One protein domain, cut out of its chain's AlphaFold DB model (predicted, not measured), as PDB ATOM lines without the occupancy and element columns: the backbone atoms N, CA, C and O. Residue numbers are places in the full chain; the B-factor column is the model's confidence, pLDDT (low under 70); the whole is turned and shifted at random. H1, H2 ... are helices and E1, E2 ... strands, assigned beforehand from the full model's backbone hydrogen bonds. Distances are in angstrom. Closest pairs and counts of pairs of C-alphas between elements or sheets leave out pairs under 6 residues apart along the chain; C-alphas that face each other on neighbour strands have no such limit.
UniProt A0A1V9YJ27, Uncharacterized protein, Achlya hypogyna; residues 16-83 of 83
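What this domain is: This is residues 16 to 83 of the 83 residues of an uncharacterized protein of Achlya hypogyna (UniProt A0A1V9YJ27). Two helices, H1 and H2, run side by side the same way and meet through their first turns, while the small two-strand hairpin of E1 and E2 and the long loop of residues 48 to 62 make a loop-rich head toward the end where H2 begins. H2 is the longer helix, and its last turns reach toward the end of the long axis away from that head. The printed part has 68 residues, with two named helices and two named strands in the order H1, E1, E2, H2; the sheet has the order E1 - E2 and is antiparallel, and the class is mostly helix. The whole is only just compact, close to loose, with a radius of gyration of the C-alphas of 12.7 A, and its outline is elongated, spanning 39 by 25 by 18 A.

Where its parts are: The sheet holds E1, residues 36 to 38, 7.0 A from first to last C-alpha, and E2, residues 45 to 47, 7.1 A long. C-alpha 36 stands at (-175.363, -272.286, -244.444). H2, residues 63 to 82, is 28.7 A long and ends with C-alpha 82 at (-164.008, -279.796, -263.968). H1, residues 16 to 29, is 20.0 A long and begins with C-alpha 16 at (-188.618, -267.449, -251.857).

How they stand to each other: E1 and E2 form a hairpin of antiparallel neighbour strands, with an angle of 135 degrees between their directions. The C-alphas of Arg 38 and Glu 45 face each other at 4.6 A. N 37 and O 46 are 2.9 A apart, and N 46 and O 37 are 2.8 A apart, both within hydrogen-bond range. E1 and H2 are near each other, with 5 pairs of C-alphas within 10 A. H2 touches H1 with residues 63 to 67 alone, and H1 touches H2 with residues 16 to 22 alone. Their closest C-alphas, those of Leu 19 and Val 67, are 5.4 A apart. The two helices run the same way at a shallow tilt of 25 degrees. H1 and E2 are apart. In H1 and H2 every O i to N i+4 pair is within hydrogen-bond range.

The domain as a whole: The two C-alphas farthest apart in the domain are those of Glu 57 and Ala 83, at 40.5 A. The printed part has no cut and ends at residue 83, the chain's last residue. The link from E2 to H2, residues 48 to 62, is long, and its C-alphas lie 5 to 19 A from the mean of the C-alphas. The links from H1 to E1 and from E1 to E2 are short, with 6 residues each. The mean pLDDT of the printed part is 93.8, and residues 82 to 83 are under 70.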
ATOM      1  N   SER A  16    -188.375-266.364-252.817       94.06
ATOM      2  CA  SER A  16    -188.618-267.449-251.857       94.06
ATOM      3  C   SER A  16    -188.831-268.800-252.550       94.06
ATOM      4  O   SER A  16    -188.113-269.759-252.285       94.06
ATOM      5  N   ALA A  17    -189.727-268.862-253.541       94.88
ATOM      6  CA  ALA A  17    -189.983-270.088-254.300       94.88
ATOM      7  C   ALA A  17    -188.752-270.557-255.099       94.88
ATOM      8  O   ALA A  17    -188.510-271.758-255.245       94.88
ATOM      9  N   LYS A  18    -187.945-269.618-255.613       94.50
ATOM     10  CA  LYS A  18    -186.663-269.937-256.263       94.50
ATOM     11  C   LYS A  18    -185.655-270.510-255.267       94.50
ATOM     12  O   LYS A  18    -184.959-271.464-255.617       94.50
ATOM     13  N   LEU A  19    -185.580-269.952-254.058       96.25
ATOM     14  CA  LEU A  19    -184.706-270.431-252.989       96.25
ATOM     15  C   LEU A  19    -185.074-271.863-252.588       96.25
ATOM     16  O   LEU A  19    -184.206-272.736-252.608       96.25
ATOM     17  N   ASP A  20    -186.357-272.131-252.345       96.44
ATOM     18  CA  ASP A  20    -186.858-273.466-251.996       96.44
ATOM     19  C   ASP A  20    -186.534-274.499-253.081       96.44
ATOM     20  O   ASP A  20    -185.989-275.573-252.804       96.44
ATOM     21  N   GLY A  21    -186.810-274.161-254.345       96.44
ATOM     22  CA  GLY A  21    -186.507-275.031-255.480       96.44
ATOM     23  C   GLY A  21    -185.009-275.310-255.632       96.44
ATOM     24  O   GLY A  21    -184.611-276.428-255.978       96.44
ATOM     25  N   LEU A  22    -184.160-274.319-255.349       95.88
ATOM     26  CA  LEU A  22    -182.709-274.471-255.396       95.88
ATOM     27  C   LEU A  22    -182.202-275.394-254.284       95.88
ATOM     28  O   LEU A  22    -181.434-276.314-254.569       95.88
ATOM     29  N   LEU A  23    -182.671-275.206-253.049       96.62
ATOM     30  CA  LEU A  23    -182.327-276.059-251.906       96.62
ATOM     31  C   LEU A  23    -182.756-277.505-252.130       96.62
ATOM     32  O   LEU A  23    -181.971-278.430-251.906       96.62
ATOM     33  N   HIS A  24    -183.971-277.705-252.646       96.62
ATOM     34  CA  HIS A  24    -184.465-279.030-253.000       96.62
ATOM     35  C   HIS A  24    -183.542-279.724-254.010       96.62
ATOM     36  O   HIS A  24    -183.162-280.879-253.817       96.62
ATOM     37  N   ARG A  25    -183.121-279.013-255.061       96.31
ATOM     38  CA  ARG A  25    -182.201-279.542-256.078       96.31
ATOM     39  C   ARG A  25    -180.807-279.838-255.533       96.31
ATOM     40  O   ARG A  25    -180.246-280.869-255.892       96.31
ATOM     41  N   ILE A  26    -180.248-278.970-254.686       95.56
ATOM     42  CA  ILE A  26    -178.953-279.222-254.032       95.56
ATOM     43  C   ILE A  26    -179.043-280.528-253.241       95.56
ATOM     44  O   ILE A  26    -178.244-281.436-253.471       95.56
ATOM     45  N   LYS A  27    -180.079-280.675-252.408       94.94
ATOM     46  CA  LYS A  27    -180.317-281.893-251.626       94.94
ATOM     47  C   LYS A  27    -180.465-283.133-252.511       94.94
ATOM     48  O   LYS A  27    -179.825-284.146-252.249       94.94
ATOM     49  N   ALA A  28    -181.273-283.052-253.568       96.56
ATOM     50  CA  ALA A  28    -181.503-284.165-254.491       96.56
ATOM     51  C   ALA A  28    -180.244-284.563-255.281       96.56
ATOM     52  O   ALA A  28    -180.086-285.727-255.637       96.56
ATOM     53  N   SER A  29    -179.338-283.617-255.541       94.44
ATOM     54  CA  SER A  29    -178.099-283.883-256.279       94.44
ATOM     55  C   SER A  29    -177.060-284.682-255.486       94.44
ATOM     56  O   SER A  29    -176.119-285.205-256.080       94.44
ATOM     57  N   GLY A  30    -177.175-284.731-254.152       93.69
ATOM     58  CA  GLY A  30    -176.146-285.296-253.274       93.69
ATOM     59  C   GLY A  30    -174.813-284.533-253.304       93.69
ATOM     60  O   GLY A  30    -173.813-285.018-252.778       93.69
ATOM     61  N   ALA A  31    -174.766-283.356-253.936       91.88
ATOM     62  CA  ALA A  31    -173.579-282.521-253.959       91.88
ATOM     63  C   ALA A  31    -173.298-281.963-252.557       91.88
ATOM     64  O   ALA A  31    -174.193-281.434-251.903       91.88
ATOM     65  N   ALA A  32    -172.037-282.031-252.129       93.44
ATOM     66  CA  ALA A  32    -171.563-281.447-250.874       93.44
ATOM     67  C   ALA A  32    -171.414-279.916-250.990       93.44
ATOM     68  O   ALA A  32    -170.340-279.353-250.781       93.44
ATOM     69  N   ILE A  33    -172.491-279.246-251.397       94.38
ATOM     70  CA  ILE A  33    -172.588-277.791-251.454       94.38
ATOM     71  C   ILE A  33    -173.148-277.357-250.112       94.38
ATOM     72  O   ILE A  33    -174.277-277.701-249.777       94.38
ATOM     73  N   ASP A  34    -172.352-276.625-249.343       93.69
ATOM     74  CA  ASP A  34    -172.829-276.105-248.072       93.69
ATOM     75  C   ASP A  34    -173.904-275.017-248.309       93.69
ATOM     76  O   ASP A  34    -173.824-274.189-249.222       93.69
ATOM     77  N   THR A  35    -174.975-275.108-247.527       95.00
ATOM     78  CA  THR A  35    -176.174-274.273-247.605       95.00
ATOM     79  C   THR A  35    -176.376-273.476-246.323       95.00
ATOM     80  O   THR A  35    -177.494-273.058-246.046       95.00
ATOM     81  N   SER A  36    -175.342-273.280-245.508       94.75
ATOM     82  CA  SER A  36    -175.363-272.286-244.444       94.75
ATOM     83  C   SER A  36    -174.975-270.912-244.983       94.75
ATOM     84  O   SER A  36    -174.487-270.745-246.112       94.75
ATOM     85  N   CYS A  37    -175.248-269.890-244.184       92.75
ATOM     86  CA  CYS A  37    -174.761-268.545-244.418       92.75
ATOM     87  C   CYS A  37    -174.290-267.927-243.104       92.75
ATOM     88  O   CYS A  37    -174.629-268.397-242.025       92.75
ATOM     89  N   ARG A  38    -173.496-266.860-243.188       94.25
ATOM     90  CA  ARG A  38    -173.094-266.090-242.006       94.25
ATOM     91  C   ARG A  38    -173.895-264.807-241.894       94.25
ATOM     92  O   ARG A  38    -174.119-264.148-242.921       94.25
ATOM     93  N   CYS A  39    -174.270-264.460-240.666       95.56
ATOM     94  CA  CYS A  39    -174.786-263.145-240.316       95.56
ATOM     95  C   CYS A  39    -173.751-262.079-240.687       95.56
ATOM     96  O   CYS A  39    -172.569-262.225-240.391       95.56
ATOM     97  N   SER A  40    -174.174-261.006-241.349       92.88
ATOM     98  CA  SER A  40    -173.270-259.909-241.720       92.88
ATOM     99  C   SER A  40    -172.899-259.002-240.548       92.88
ATOM    100  O   SER A  40    -172.007-258.176-240.702       92.88
ATOM    101  N   VAL A  41    -173.592-259.127-239.413       96.25
ATOM    102  CA  VAL A  41    -173.390-258.276-238.232       96.25
ATOM    103  C   VAL A  41    -172.496-258.961-237.203       96.25
ATOM    104  O   VAL A  41    -171.483-258.395-236.812       96.25
ATOM    105  N   CYS A  42    -172.845-260.178-236.779       96.50
ATOM    106  CA  CYS A  42    -172.114-260.907-235.734       96.50
ATOM    107  C   CYS A  42    -171.296-262.103-236.250       96.50
ATOM    108  O   CYS A  42    -170.687-262.804-235.452       96.50
ATOM    109  N   GLU A  43    -171.301-262.364-237.563       95.69
ATOM    110  CA  GLU A  43    -170.585-263.471-238.230       95.69
ATOM    111  C   GLU A  43    -170.990-264.897-237.825       95.69
ATOM    112  O   GLU A  43    -170.453-265.873-238.373       95.69
ATOM    113  N   SER A  44    -171.980-265.027-236.941       96.06
ATOM    114  CA  SER A  44    -172.580-266.298-236.554       96.06
ATOM    115  C   SER A  44    -173.116-267.060-237.758       96.06
ATOM    116  O   SER A  44    -173.633-266.479-238.719       96.06
ATOM    117  N   GLU A  45    -172.980-268.381-237.702       95.81
ATOM    118  CA  GLU A  45    -173.561-269.272-238.695       95.81
ATOM    119  C   GLU A  45    -175.085-269.324-238.532       95.81
ATOM    120  O   GLU A  45    -175.601-269.444-237.426       95.81
ATOM    121  N   ALA A  46    -175.795-269.228-239.649       95.19
ATOM    122  CA  ALA A  46    -177.244-269.265-239.739       95.19
ATOM    123  C   ALA A  46    -177.671-270.183-240.887       95.19
ATOM    124  O   ALA A  46    -176.939-270.364-241.873       95.19
ATOM    125  N   GLN A  47    -178.876-270.744-240.803       93.81
ATOM    126  CA  GLN A  47    -179.422-271.493-241.927       93.81
ATOM    127  C   GLN A  47    -179.798-270.516-243.038       93.81
ATOM    128  O   GLN A  47    -180.313-269.426-242.801       93.81
ATOM    129  N   ILE A  48    -179.579-270.905-244.293       94.62
ATOM    130  CA  ILE A  48    -179.955-270.065-245.441       94.62
ATOM    131  C   ILE A  48    -181.470-269.817-245.518       94.62
ATOM    132  O   ILE A  48    -181.904-268.877-246.173       94.62
ATOM    133  N   THR A  49    -182.290-270.623-244.847       93.94
ATOM    134  CA  THR A  49    -183.742-270.425-244.747       93.94
ATOM    135  C   THR A  49    -184.139-269.401-243.687       93.94
ATOM    136  O   THR A  49    -185.256-268.896-243.734       93.94
ATOM    137  N   ASP A  50    -183.247-269.054-242.761       95.19
ATOM    138  CA  ASP A  50    -183.580-268.172-241.645       95.19
ATOM    139  C   ASP A  50    -183.755-266.733-242.133       95.19
ATOM    140  O   ASP A  50    -182.955-266.217-242.918       95.19
ATOM    141  N   ALA A  51    -184.816-266.066-241.685       95.12
ATOM    142  CA  ALA A  51    -185.049-264.656-241.997       95.12
ATOM    143  C   ALA A  51    -184.237-263.713-241.090       95.12
ATOM    144  O   ALA A  51    -183.951-262.580-241.472       95.12
ATOM    145  N   VAL A  52    -183.865-264.181-239.898       96.88
ATOM    146  CA  VAL A  52    -183.252-263.392-238.825       96.88
ATOM    147  C   VAL A  52    -182.146-264.213-238.163       96.88
ATOM    148  O   VAL A  52    -182.254-265.435-238.077       96.88
ATOM    149  N   CYS A  53    -181.075-263.555-237.720       97.25
ATOM    150  CA  CYS A  53    -179.994-264.209-236.993       97.25
ATOM    151  C   CYS A  53    -180.450-264.613-235.582       97.25
ATOM    152  O   CYS A  53    -180.993-263.788-234.855       97.25
ATOM    153  N   SER A  54    -180.178-265.854-235.169       95.50
ATOM    154  CA  SER A  54    -180.510-266.346-233.821       95.50
ATOM    155  C   SER A  54    -179.768-265.631-232.694       95.50
ATOM    156  O   SER A  54    -180.234-265.649-231.560       95.50
ATOM    157  N   ASP A  55    -178.611-265.038-232.998       95.88
ATOM    158  CA  ASP A  55    -177.678-264.569-231.974       95.88
ATOM    159  C   ASP A  55    -177.784-263.064-231.731       95.88
ATOM    160  O   ASP A  55    -177.690-262.615-230.592       95.88
ATOM    161  N   CYS A  56    -177.965-262.276-232.796       96.38
ATOM    162  CA  CYS A  56    -178.073-260.818-232.704       96.38
ATOM    163  C   CYS A  56    -179.425-260.261-233.158       96.38
ATOM    164  O   CYS A  56    -179.585-259.047-233.156       96.38
ATOM    165  N   GLU A  57    -180.366-261.118-233.568       96.38
ATOM    166  CA  GLU A  57    -181.719-260.744-234.015       96.38
ATOM    167  C   GLU A  57    -181.767-259.795-235.230       96.38
ATOM    168  O   GLU A  57    -182.834-259.329-235.632       96.38
ATOM    169  N   GLU A  58    -180.623-259.554-235.874       97.00
ATOM    170  CA  GLU A  58    -180.551-258.738-237.080       97.00
ATOM    171  C   GLU A  58    -181.080-259.505-238.302       97.00
ATOM    172  O   GLU A  58    -180.870-260.725-238.417       97.00
ATOM    173  N   PRO A  59    -181.739-258.813-239.251       96.12
ATOM    174  CA  PRO A  59    -182.200-259.422-240.487       96.12
ATOM    175  C   PRO A  59    -181.048-260.080-241.247       96.12
ATOM    176  O   PRO A  59    -179.989-259.488-241.469       96.12
ATOM    177  N   LEU A  60    -181.273-261.315-241.685       95.44
ATOM    178  CA  LEU A  60    -180.358-261.982-242.601       95.44
ATOM    179  C   LEU A  60    -180.605-261.501-244.034       95.44
ATOM    180  O   LEU A  60    -181.537-260.753-244.328       95.44
ATOM    181  N   ARG A  61    -179.741-261.957-244.944       93.88
ATOM    182  CA  ARG A  61    -179.859-261.688-246.382       93.88
ATOM    183  C   ARG A  61    -181.273-261.998-246.881       93.88
ATOM    184  O   ARG A  61    -181.867-263.003-246.494       93.88
ATOM    185  N   SER A  62    -181.775-261.180-247.794       95.19
ATOM    186  CA  SER A  62    -183.040-261.442-248.481       95.19
ATOM    187  C   SER A  62    -182.985-262.743-249.291       95.19
ATOM    188  O   SER A  62    -181.912-263.215-249.678       95.19
ATOM    189  N   ASP A  63    -184.145-263.311-249.624       95.56
ATOM    190  CA  ASP A  63    -184.210-264.536-250.433       95.56
ATOM    191  C   ASP A  63    -183.528-264.380-251.799       95.56
ATOM    192  O   ASP A  63    -182.884-265.309-252.282       95.56
ATOM    193  N   ALA A  64    -183.592-263.191-252.406       94.44
ATOM    194  CA  ALA A  64    -182.915-262.915-253.672       94.44
ATOM    195  C   ALA A  64    -181.383-262.976-253.526       94.44
ATOM    196  O   ALA A  64    -180.697-263.585-254.351       94.44
ATOM    197  N   GLU A  65    -180.845-262.401-252.450       95.25
ATOM    198  CA  GLU A  65    -179.414-262.453-252.141       95.25
ATOM    199  C   GLU A  65    -178.962-263.872-251.784       95.25
ATOM    200  O   GLU A  65    -177.880-264.297-252.193       95.25
ATOM    201  N   LYS A  66    -179.796-264.638-251.073       95.75
ATOM    202  CA  LYS A  66    -179.551-266.057-250.767       95.75
ATOM    203  C   LYS A  66    -179.513-266.911-252.036       95.75
ATOM    204  O   LYS A  66    -178.604-267.729-252.184       95.75
ATOM    205  N   VAL A  67    -180.432-266.687-252.981       95.88
ATOM    206  CA  VAL A  67    -180.422-267.347-254.302       95.88
ATOM    207  C   VAL A  67    -179.127-267.044-255.050       95.88
ATOM    208  O   VAL A  67    -178.482-267.967-255.554       95.88
ATOM    209  N   TYR A  68    -178.712-265.776-255.100       95.38
ATOM    210  CA  TYR A  68    -177.456-265.386-255.746       95.38
ATOM    211  C   TYR A  68    -176.241-266.044-255.076       95.38
ATOM    212  O   TYR A  68    -175.387-266.623-255.747       95.38
ATOM    213  N   TYR A  69    -176.197-266.021-253.744       94.94
ATOM    214  CA  TYR A  69    -175.128-266.626-252.956       94.94
ATOM    215  C   TYR A  69    -174.985-268.129-253.227       94.94
ATOM    216  O   TYR A  69    -173.891-268.592-253.554       94.94
ATOM    217  N   LEU A  70    -176.081-268.892-253.163       95.69
ATOM    218  CA  LEU A  70    -176.058-270.328-253.451       95.69
ATOM    219  C   LEU A  70    -175.698-270.625-254.908       95.69
ATOM    220  O   LEU A  70    -174.951-271.567-255.163       95.69
ATOM    221  N   SER A  71    -176.172-269.812-255.856       95.50
ATOM    222  CA  SER A  71    -175.822-269.960-257.277       95.50
ATOM    223  C   SER A  71    -174.310-269.867-257.481       95.50
ATOM    224  O   SER A  71    -173.713-270.759-258.080       95.50
ATOM    225  N   ARG A  72    -173.658-268.878-256.857       95.81
ATOM    226  CA  ARG A  72    -172.196-268.741-256.896       95.81
ATOM    227  C   ARG A  72    -171.469-269.939-256.276       95.81
ATOM    228  O   ARG A  72    -170.432-270.362-256.780       95.81
ATOM    229  N   ARG A  73    -171.990-270.514-255.187       95.12
ATOM    230  CA  ARG A  73    -171.406-271.722-254.570       95.12
ATOM    231  C   ARG A  73    -171.527-272.948-255.472       95.12
ATOM    232  O   ARG A  73    -170.586-273.734-255.540       95.12
ATOM    233  N   ILE A  74    -172.653-273.092-256.169       95.50
ATOM    234  CA  ILE A  74    -172.865-274.152-257.162       95.50
ATOM    235  C   ILE A  74    -171.862-274.011-258.309       95.50
ATOM    236  O   ILE A  74    -171.237-275.001-258.683       95.50
ATOM    237  N   GLU A  75    -171.667-272.801-258.834       95.38
ATOM    238  CA  GLU A  75    -170.691-272.528-259.897       95.38
ATOM    239  C   GLU A  75    -169.264-272.888-259.466       95.38
ATOM    240  O   GLU A  75    -168.561-273.592-260.189       95.38
ATOM    241  N   LEU A  76    -168.854-272.477-258.261       94.44
ATOM    242  CA  LEU A  76    -167.540-272.815-257.707       94.44
ATOM    243  C   LEU A  76    -167.363-274.326-257.524       94.44
ATOM    244  O   LEU A  76    -166.319-274.869-257.875       94.44
ATOM    245  N   PHE A  77    -168.385-275.018-257.017       93.56
ATOM    246  CA  PHE A  77    -168.365-276.472-256.869       93.56
ATOM    247  C   PHE A  77    -168.308-277.202-258.220       93.56
ATOM    248  O   PHE A  77    -167.658-278.238-258.350       93.56
ATOM    249  N   ALA A  78    -168.988-276.683-259.242       92.12
ATOM    250  CA  ALA A  78    -168.916-277.235-260.589       92.12
ATOM    251  C   ALA A  78    -167.520-277.030-261.200       92.12
ATOM    252  O   ALA A  78    -166.983-277.954-261.809       92.12
ATOM    253  N   ALA A  79    -166.911-275.859-260.987       92.50
ATOM    254  CA  ALA A  79    -165.571-275.548-261.477       92.50
ATOM    255  C   ALA A  79    -164.492-276.441-260.846       92.50
ATOM    256  O   ALA A  79    -163.608-276.910-261.556       92.50
ATOM    257  N   THR A  80    -164.580-276.743-259.545       88.44
ATOM    258  CA  THR A  80    -163.620-277.646-258.883       88.44
ATOM    259  C   THR A  80    -163.736-279.098-259.334       88.44
ATOM    260  O   THR A  80    -162.762-279.830-259.235       88.44
ATOM    261  N   LYS A  81    -164.898-279.529-259.839       76.75
ATOM    262  CA  LYS A  81    -165.075-280.864-260.438       76.75
ATOM    263  C   LYS A  81    -164.575-280.973-261.878       76.75
ATOM    264  O   LYS A  81    -164.405-282.086-262.362       76.75
ATOM    265  N   ALA A  82    -164.435-279.847-262.573       68.38
ATOM    266  CA  ALA A  82    -164.008-279.796-263.968       68.38
ATOM    267  C   ALA A  82    -162.486-279.615-264.135       68.38
ATOM    268  O   ALA A  82    -162.002-279.661-265.266       68.38
ATOM    269  N   ALA A  83    -161.767-279.386-263.030       56.31
ATOM    270  CA  ALA A  83    -160.311-279.269-262.953       56.31
ATOM    271  C   ALA A  83    -159.671-280.612-262.580       56.31
ATOM    272  O   ALA A  83    -158.572-280.888-263.109       56.31
TER     273      ALA A  83